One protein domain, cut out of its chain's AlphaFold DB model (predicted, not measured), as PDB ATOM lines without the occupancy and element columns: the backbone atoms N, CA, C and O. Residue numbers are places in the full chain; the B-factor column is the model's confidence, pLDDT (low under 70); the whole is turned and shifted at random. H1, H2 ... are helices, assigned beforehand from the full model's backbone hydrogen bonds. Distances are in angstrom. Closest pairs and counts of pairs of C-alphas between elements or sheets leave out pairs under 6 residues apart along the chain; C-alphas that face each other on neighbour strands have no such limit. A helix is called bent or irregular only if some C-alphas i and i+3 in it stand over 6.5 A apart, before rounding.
ATOM      1  N   ASP A 290     197.051 264.743 365.873       89.62
ATOM      2  CA  ASP A 290     198.192 264.989 364.986       89.62
ATOM      3  C   ASP A 290     199.095 263.770 364.760       89.62
ATOM      4  O   ASP A 290     199.650 263.623 363.672       89.62
ATOM      5  N   VAL A 291     199.242 262.879 365.744       90.81
ATOM      6  CA  VAL A 291     200.007 261.629 365.596       90.81
ATOM      7  C   VAL A 291     199.257 260.663 364.683       90.81
ATOM      8  O   VAL A 291     199.869 260.080 363.790       90.81
ATOM      9  N   VAL A 292     197.934 260.551 364.845       92.94
ATOM     10  CA  VAL A 292     197.075 259.751 363.953       92.94
ATOM     11  C   VAL A 292     197.162 260.288 362.520       92.94
ATOM     12  O   VAL A 292     197.501 259.547 361.600       92.94
ATOM     13  N   ARG A 293     196.995 261.605 362.340       92.00
ATOM     14  CA  ARG A 293     197.090 262.266 361.029       92.00
ATOM     15  C   ARG A 293     198.458 262.069 360.367       92.00
ATOM     16  O   ARG A 293     198.518 261.778 359.176       92.00
ATOM     17  N   ARG A 294     199.560 262.180 361.123       92.81
ATOM     18  CA  ARG A 294     200.918 261.899 360.613       92.81
ATOM     19  C   ARG A 294     201.068 260.438 360.190       92.81
ATOM     20  O   ARG A 294     201.576 260.184 359.097       92.81
ATOM     21  N   LEU A 295     200.585 259.492 360.997       93.12
ATOM     22  CA  LEU A 295     200.639 258.062 360.684       93.12
ATOM     23  C   LEU A 295     199.875 257.726 359.394       93.12
ATOM     24  O   LEU A 295     200.369 256.948 358.580       93.12
ATOM     25  N   ASP A 296     198.718 258.342 359.162       94.25
ATOM     26  CA  ASP A 296     197.947 258.108 357.938       94.25
ATOM     27  C   ASP A 296     198.609 258.736 356.702       94.25
ATOM     28  O   ASP A 296     198.685 258.080 355.662       94.25
ATOM     29  N   THR A 297     199.215 259.927 356.818       94.69
ATOM     30  CA  THR A 297     200.036 260.482 355.719       94.69
ATOM     31  C   THR A 297     201.277 259.635 355.416       94.69
ATOM     32  O   THR A 297     201.681 259.536 354.258       94.69
ATOM     33  N   TYR A 298     201.867 258.984 356.425       94.75
ATOM     34  CA  TYR A 298     202.974 258.047 356.230       94.75
ATOM     35  C   TYR A 298     202.515 256.783 355.489       94.75
ATOM     36  O   TYR A 298     203.140 256.404 354.500       94.75
ATOM     37  N   LYS A 299     201.390 256.175 355.899       92.31
ATOM     38  CA  LYS A 299     200.801 255.016 355.203       92.31
ATOM     39  C   LYS A 299     200.500 255.330 353.738       92.31
ATOM     40  O   LYS A 299     200.866 254.542 352.876       92.31
ATOM     41  N   GLN A 300     199.880 256.478 353.452       93.06
ATOM     42  CA  GLN A 300     199.593 256.910 352.077       93.06
ATOM     43  C   GLN A 300     200.874 256.999 351.238       93.06
ATOM     44  O   GLN A 300     200.957 256.367 350.191       93.06
ATOM     45  N   ARG A 301     201.917 257.675 351.743       93.19
ATOM     46  CA  ARG A 301     203.219 257.758 351.056       93.19
ATOM     47  C   ARG A 301     203.878 256.389 350.854       93.19
ATOM     48  O   ARG A 301     204.488 256.172 349.811       93.19
ATOM     49  N   ALA A 302     203.759 255.474 351.817       91.94
ATOM     50  CA  ALA A 302     204.288 254.117 351.697       91.94
ATOM     51  C   ALA A 302     203.559 253.313 350.604       91.94
ATOM     52  O   ALA A 302     204.220 252.714 349.759       91.94
ATOM     53  N   PHE A 303     202.222 253.366 350.558       90.31
ATOM     54  CA  PHE A 303     201.433 252.735 349.493       90.31
ATOM     55  C   PHE A 303     201.702 253.360 348.114       90.31
ATOM     56  O   PHE A 303     201.824 252.629 347.131       90.31
ATOM     57  N   ASP A 304     201.868 254.683 348.029       93.56
ATOM     58  CA  ASP A 304     202.234 255.368 346.783       93.56
ATOM     59  C   ASP A 304     203.626 254.948 346.280       93.56
ATOM     60  O   ASP A 304     203.833 254.802 345.075       93.56
ATOM     61  N   LEU A 305     204.590 254.747 347.186       95.38
ATOM     62  CA  LEU A 305     205.928 254.248 346.852       95.38
ATOM     63  C   LEU A 305     205.890 252.783 346.401       95.38
ATOM     64  O   LEU A 305     206.473 252.458 345.370       95.38
ATOM     65  N   GLU A 306     205.161 251.918 347.108       92.56
ATOM     66  CA  GLU A 306     204.964 250.507 346.740       92.56
ATOM     67  C   GLU A 306     204.286 250.384 345.363       92.56
ATOM     68  O   GLU A 306     204.752 249.639 344.499       92.56
ATOM     69  N   GLY A 307     203.258 251.200 345.101       94.31
ATOM     70  CA  GLY A 307     202.600 251.302 343.798       94.31
ATOM     71  C   GLY A 307     203.527 251.804 342.687       94.31
ATOM     72  O   GLY A 307     203.544 251.230 341.594       94.31
ATOM     73  N   LYS A 308     204.348 252.830 342.954       95.38
ATOM     74  CA  LYS A 308     205.343 253.346 341.995       95.38
ATOM     75  C   LYS A 308     206.399 252.303 341.655       95.38
ATOM     76  O   LYS A 308     206.586 252.039 340.468       95.38
ATOM     77  N   ILE A 309     207.015 251.675 342.658       94.31
ATOM     78  CA  ILE A 309     208.031 250.627 342.477       94.31
ATOM     79  C   ILE A 309     207.449 249.465 341.669       94.31
ATOM     80  O   ILE A 309     208.043 249.068 340.671       94.31
ATOM     81  N   ASN A 310     206.254 248.980 342.025       86.19
ATOM     82  CA  ASN A 310     205.591 247.900 341.293       86.19
ATOM     83  C   ASN A 310     205.242 248.295 339.842       86.19
ATOM     84  O   ASN A 310     205.332 247.474 338.930       86.19
ATOM     85  N   SER A 311     204.883 249.560 339.594       90.31
ATOM     86  CA  SER A 311     204.631 250.062 338.236       90.31
ATOM     87  C   SER A 311     205.911 250.201 337.402       90.31
ATOM     88  O   SER A 311     205.894 249.920 336.204       90.31
ATOM     89  N   GLN A 312     207.025 250.606 338.022       95.12
ATOM     90  CA  GLN A 312     208.323 250.748 337.366       95.12
ATOM     91  C   GLN A 312     208.934 249.382 337.061       95.12
ATOM     92  O   GLN A 312     209.335 249.155 335.922       95.12
ATOM     93  N   SER A 313     208.924 248.451 338.020       89.06
ATOM     94  CA  SER A 313     209.404 247.084 337.803       89.06
ATOM     95  C   SER A 313     208.582 246.374 336.727       89.06
ATOM     96  O   SER A 313     209.161 245.829 335.795       89.06
ATOM     97  N   SER A 314     207.247 246.471 336.760       87.75
ATOM     98  CA  SER A 314     206.380 245.871 335.731       87.75
ATOM     99  C   SER A 314     206.624 246.436 334.325       87.75
ATOM    100  O   SER A 314     206.510 245.704 333.344       87.75
ATOM    101  N   ARG A 315     206.982 247.723 334.199       93.56
ATOM    102  CA  ARG A 315     207.352 248.333 332.907       93.56
ATOM    103  C   ARG A 315     208.746 247.910 332.447       93.56
ATOM    104  O   ARG A 315     208.896 247.531 331.292       93.56
ATOM    105  N   ALA A 316     209.741 247.958 333.332       95.69
ATOM    106  CA  ALA A 316     211.134 247.639 333.011       95.69
ATOM    107  C   ALA A 316     211.343 246.148 332.687       95.69
ATOM    108  O   ALA A 316     212.114 245.805 331.797       95.69
ATOM    109  N   LEU A 317     210.627 245.262 333.382       93.62
ATOM    110  CA  LEU A 317     210.680 243.812 333.176       93.62
ATOM    111  C   LEU A 317     209.857 243.343 331.961       93.62
ATOM    112  O   LEU A 317     210.034 242.214 331.494       93.62
ATOM    113  N   GLY A 318     208.944 244.179 331.456       95.44
ATOM    114  CA  GLY A 318     207.984 243.817 330.413       95.44
ATOM    115  C   GLY A 318     207.087 242.633 330.805       95.44
ATOM    116  O   GLY A 318     207.015 242.231 331.964       95.44
ATOM    117  N   ALA A 319     206.410 242.026 329.828       89.25
ATOM    118  CA  ALA A 319     205.554 240.861 330.084       89.25
ATOM    119  C   ALA A 319     206.345 239.587 330.463       89.25
ATOM    120  O   ALA A 319     205.824 238.721 331.163       89.25
ATOM    121  N   GLY A 320     207.602 239.464 330.014       95.56
ATOM    122  CA  GLY A 320     208.425 238.263 330.212       95.56
ATOM    123  C   GLY A 320     209.263 238.248 331.496       95.56
ATOM    124  O   GLY A 320     209.525 237.178 332.044       95.56
ATOM    125  N   GLY A 321     209.685 239.406 332.008       94.62
ATOM    126  CA  GLY A 321     210.547 239.482 333.190       94.62
ATOM    127  C   GLY A 321     209.895 239.007 334.498       94.62
ATOM    128  O   GLY A 321     210.572 238.300 335.244       94.62
ATOM    129  N   PRO A 322     208.593 239.249 334.770       91.50
ATOM    130  CA  PRO A 322     207.916 238.635 335.909       91.50
ATOM    131  C   PRO A 322     207.941 237.106 335.837       91.50
ATOM    132  O   PRO A 322     208.134 236.467 336.863       91.50
ATOM    133  N   LEU A 323     207.816 236.514 334.641       90.44
ATOM    134  CA  LEU A 323     207.903 235.063 334.459       90.44
ATOM    135  C   LEU A 323     209.324 234.541 334.742       90.44
ATOM    136  O   LEU A 323     209.477 233.512 335.391       90.44
ATOM    137  N   ARG A 324     210.368 235.272 334.322       93.56
ATOM    138  CA  ARG A 324     211.766 234.929 334.649       93.56
ATOM    139  C   ARG A 324     212.020 234.942 336.157       93.56
ATOM    140  O   ARG A 324     212.569 233.976 336.670       93.56
ATOM    141  N   ILE A 325     211.562 235.978 336.862       92.88
ATOM    142  CA  ILE A 325     211.691 236.078 338.326       92.88
ATOM    143  C   ILE A 325     210.890 234.970 339.029       92.88
ATOM    144  O   ILE A 325     211.392 234.362 339.969       92.88
ATOM    145  N   GLN A 326     209.672 234.668 338.560       93.38
ATOM    146  CA  GLN A 326     208.862 233.560 339.087       93.38
ATOM    147  C   GLN A 326     209.576 232.210 338.939       93.38
ATOM    148  O   GLN A 326     209.598 231.437 339.891       93.38
ATOM    149  N   ASN A 327     210.210 231.959 337.789       93.19
ATOM    150  CA  ASN A 327     210.947 230.722 337.532       93.19
ATOM    151  C   ASN A 327     212.271 230.641 338.316       93.19
ATOM    152  O   ASN A 327     212.628 229.566 338.774       93.19
ATOM    153  N   GLN A 328     212.997 231.753 338.479       95.12
ATOM    154  CA  GLN A 328     214.284 231.786 339.196       95.12
ATOM    155  C   GLN A 328     214.139 231.741 340.723       95.12
ATOM    156  O   GLN A 328     215.032 231.243 341.400       95.12
ATOM    157  N   LEU A 329     213.044 232.279 341.266       94.19
ATOM    158  CA  LEU A 329     212.760 232.302 342.707       94.19
ATOM    159  C   LEU A 329     211.704 231.266 343.131       94.19
ATOM    160  O   LEU A 329     211.226 231.329 344.261       94.19
ATOM    161  N   GLU A 330     211.278 230.388 342.215       93.81
ATOM    162  CA  GLU A 330     210.222 229.378 342.415       93.81
ATOM    163  C   GLU A 330     208.952 229.935 343.101       93.81
ATOM    164  O   GLU A 330     208.325 229.305 343.954       93.81
ATOM    165  N   CYS A 331     208.567 231.163 342.738       94.25
ATOM    166  CA  CYS A 331     207.541 231.939 343.437       94.25
ATOM    167  C   CYS A 331     206.411 232.395 342.506       94.25
ATOM    168  O   CYS A 331     206.580 232.527 341.297       94.25
ATOM    169  N   CYS A 332     205.245 232.710 343.075       90.75
ATOM    170  CA  CYS A 332     204.031 233.017 342.302       90.75
ATOM    171  C   CYS A 332     203.728 234.526 342.212       90.75
ATOM    172  O   CYS A 332     202.573 234.953 342.144       90.75
ATOM    173  N   GLY A 333     204.781 235.351 342.196       87.25
ATOM    174  CA  GLY A 333     204.698 236.806 342.058       87.25
ATOM    175  C   GLY A 333     204.364 237.559 343.354       87.25
ATOM    176  O   GLY A 333     204.431 237.018 344.460       87.25
ATOM    177  N   TYR A 334     204.037 238.848 343.208       77.38
ATOM    178  CA  TYR A 334     203.907 239.793 344.329       77.38
ATOM    179  C   TYR A 334     202.654 239.568 345.197       77.38
ATOM    180  O   TYR A 334     202.674 239.824 346.399       77.38
ATOM    181  N   SER A 335     201.563 239.072 344.603       61.94
ATOM    182  CA  SER A 335     200.240 238.953 345.232       61.94
ATOM    183  C   SER A 335     199.604 237.573 344.998       61.94
ATOM    184  O   SER A 335     198.568 237.428 344.345       61.94
ATOM    185  N   ALA A 336     200.204 236.543 345.604       55.81
ATOM    186  CA  ALA A 336     199.853 235.126 345.424       55.81
ATOM    187  C   ALA A 336     198.374 234.733 345.686       55.81
ATOM    188  O   ALA A 336     197.975 233.629 345.334       55.81
ATOM    189  N   ARG A 337     197.536 235.606 346.271       45.47
ATOM    190  CA  ARG A 337     196.111 235.315 346.547       45.47
ATOM    191  C   ARG A 337     195.129 235.589 345.401       45.47
ATOM    192  O   ARG A 337     194.035 235.045 345.452       45.47
ATOM    193  N   TRP A 338     195.465 236.434 344.421       45.06
ATOM    194  CA  TRP A 338     194.487 236.899 343.410       45.06
ATOM    195  C   TRP A 338     194.886 236.548 341.966       45.06
ATOM    196  O   TRP A 338     194.027 236.454 341.096       45.06
ATOM    197  N   ALA A 339     196.171 236.282 341.703       50.09
ATOM    198  CA  ALA A 339     196.665 235.948 340.362       50.09
ATOM    199  C   ALA A 339     196.293 234.527 339.876       50.09
ATOM    200  O   ALA A 339     196.391 234.246 338.684       50.09
ATOM    201  N   ALA A 340     195.840 233.639 340.771       46.38
ATOM    202  CA  ALA A 340     195.530 232.240 340.457       46.38
ATOM    203  C   ALA A 340     194.294 232.037 339.552       46.38
ATOM    204  O   ALA A 340     194.103 230.945 339.031       46.38
ATOM    205  N   ILE A 341     193.464 233.070 339.359       48.44
ATOM    206  CA  ILE A 341     192.206 232.985 338.591       48.44
ATOM    207  C   ILE A 341     192.363 233.517 337.150       48.44
ATOM    208  O   ILE A 341     191.537 233.219 336.295       48.44
ATOM    209  N   ALA A 342     193.421 234.286 336.849       39.69
ATOM    210  CA  ALA A 342     193.473 235.109 335.633       39.69
ATOM    211  C   ALA A 342     194.399 234.612 334.502       39.69
ATOM    212  O   ALA A 342     194.297 235.130 333.393       39.69
ATOM    213  N   VAL A 343     195.302 233.649 334.742       41.03
ATOM    214  CA  VAL A 343     196.208 233.119 333.699       41.03
ATOM    215  C   VAL A 343     196.380 231.604 333.829       41.03
ATOM    216  O   VAL A 343     197.211 231.119 334.599       41.03
ATOM    217  N   SER A 344     195.597 230.871 333.034       38.88
ATOM    218  CA  SER A 344     195.887 229.487 332.641       38.88
ATOM    219  C   SER A 344     196.919 229.462 331.493       38.88
ATOM    220  O   SER A 344     197.209 230.500 330.908       38.88
ATOM    221  N   THR A 345     197.449 228.274 331.180       34.47
ATOM    222  CA  THR A 345     198.364 227.951 330.060       34.47
ATOM    223  C   THR A 345     199.808 228.487 330.117       34.47
ATOM    224  O   THR A 345     200.290 229.105 329.168       34.47
ATOM    225  N   SER A 346     200.572 228.132 331.158       42.16
ATOM    226  CA  SER A 346     202.002 227.805 330.969       42.16
ATOM    227  C   SER A 346     202.377 226.523 331.740       42.16
ATOM    228  O   SER A 346     201.991 226.387 332.902       42.16
ATOM    229  N   PRO A 347     203.080 225.549 331.122       44.75
ATOM    230  CA  PRO A 347     203.288 224.218 331.711       44.75
ATOM    231  C   PRO A 347     204.442 224.123 332.730       44.75
ATOM    232  O   PRO A 347     204.705 223.046 333.249       44.75
ATOM    233  N   THR A 348     205.146 225.218 333.025       47.47
ATOM    234  CA  THR A 348     206.394 225.234 333.815       47.47
ATOM    235  C   THR A 348     206.233 225.808 335.230       47.47
ATOM    236  O   THR A 348     207.111 226.518 335.714       47.47
ATOM    237  N   ARG A 349     205.113 225.536 335.915       69.56
ATOM    238  CA  ARG A 349     204.883 226.025 337.290       69.56
ATOM    239  C   ARG A 349     204.979 224.940 338.358       69.56
ATOM    240  O   ARG A 349     204.368 223.881 338.245       69.56
ATOM    241  N   VAL A 350     205.666 225.300 339.444       59.94
ATOM    242  CA  VAL A 350     205.599 224.645 340.759       59.94
ATOM    243  C   VAL A 350     204.124 224.477 341.170       59.94
ATOM    244  O   VAL A 350     203.337 225.408 340.956       59.94
ATOM    245  N   PRO A 351     203.716 223.333 341.756       75.31
ATOM    246  CA  PRO A 351     202.328 223.110 342.149       75.31
ATOM    247  C   PRO A 351     201.784 224.235 343.046       75.31
ATOM    248  O   PRO A 351     202.485 224.690 343.954       75.31
ATOM    249  N   PRO A 352     200.522 224.672 342.869       63.09
ATOM    250  CA  PRO A 352     199.986 225.861 343.544       63.09
ATOM    251  C   PRO A 352     199.912 225.750 345.077       63.09
ATOM    252  O   PRO A 352     199.726 226.760 345.749       63.09
ATOM    253  N   HIS A 353     200.078 224.549 345.640       71.31
ATOM    254  CA  HIS A 353     200.152 224.302 347.082       71.31
ATOM    255  C   HIS A 353     201.576 224.418 347.671       71.31
ATOM    256  O   HIS A 353     201.720 224.371 348.888       71.31
ATOM    257  N   LEU A 354     202.612 224.587 346.838       69.69
ATOM    258  CA  LEU A 354     204.026 224.686 347.247       69.69
ATOM    259  C   LEU A 354     204.659 226.059 346.966       69.69
ATOM    260  O   LEU A 354     205.817 226.269 347.302       69.69
ATOM    261  N   CYS A 355     203.926 226.989 346.352       75.88
ATOM    262  CA  CYS A 355     204.481 228.231 345.815       75.88
ATOM    263  C   CYS A 355     204.376 229.402 346.822       75.88
ATOM    264  O   CYS A 355     203.285 229.964 346.983       75.88
ATOM    265  N   PRO A 356     205.462 229.822 347.504       76.00
ATOM    266  CA  PRO A 356     205.417 230.975 348.399       76.00
ATOM    267  C   PRO A 356     205.235 232.294 347.618       76.00
ATOM    268  O   PRO A 356     205.653 232.416 346.459       76.00
ATOM    269  N   PRO A 357     204.644 233.337 348.232       71.06
ATOM    270  CA  PRO A 357     204.696 234.682 347.670       71.06
ATOM    271  C   PRO A 357     206.144 235.190 347.678       71.06
ATOM    272  O   PRO A 357     206.847 235.045 348.681       71.06
ATOM    273  N   ALA A 358     206.563 235.867 346.603       64.31
ATOM    274  CA  ALA A 358     207.949 236.324 346.410       64.31
ATOM    275  C   ALA A 358     208.519 237.107 347.616       64.31
ATOM    276  O   ALA A 358     209.694 237.004 347.952       64.31
ATOM    277  N   ARG A 359     207.650 237.849 348.316       60.69
ATOM    278  CA  ARG A 359     207.967 238.681 349.488       60.69
ATOM    279  C   ARG A 359     208.365 237.897 350.753       60.69
ATOM    280  O   ARG A 359     208.827 238.514 351.703       60.69
TER     281      ARG A 359
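This is residues 290 to 359 of the 548 residues of an uncharacterized protein of Fibularhizoctonia sp. CBS 109695 (UniProt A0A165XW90). One long helix, H1, runs like an arm out of a small head, which is made of the short helix H2 and a long looping stretch, residues 329 to 359. The stretch makes a wide ring that folds back toward its own beginning, and residues 290 to 309 of H1 stick out from the head. The printed part has 70 residues with two named helices, H1 then H2, and no named strand. Its class is all helix, with 35 residues in named elements. The whole is loose, with a radius of gyration of the C-alphas of 15.7 A, and spans 53 by 27 by 21 A.

H1, residues 290 to 316, stands free over residues 290 to 309. H2, residues 321 to 328, is close to H1 but not clearly touching it: the closest C-alphas are those of Ser 314 and Pro 322, 7.4 A apart. Their lines are about perpendicular, at 90 degrees, and their centres are 24.5 A apart. In H1 and H2 every O i to N i+4 pair is within hydrogen-bond range.

H1 measures 38.6 A from C-alpha 290 at (198.192, 264.989, 364.986) to C-alpha 316 at (211.134, 247.639, 333.011). H2 measures 10.5 A and ends with C-alpha 328 at (214.284, 231.786, 339.196). Neither helix is bent.

The two C-alphas farthest apart, those of Asp 290 and Pro 347, are 52.9 A apart. Without residues 290 to 309, the body spans 29 by 21 by 21 A. The printed part has no cut, and the link from H1 to H2, 4 residues, is tight. The mean pLDDT of the printed part is 79.3; residues 335 to 350, 352, 354, 358 and 359 are under 70.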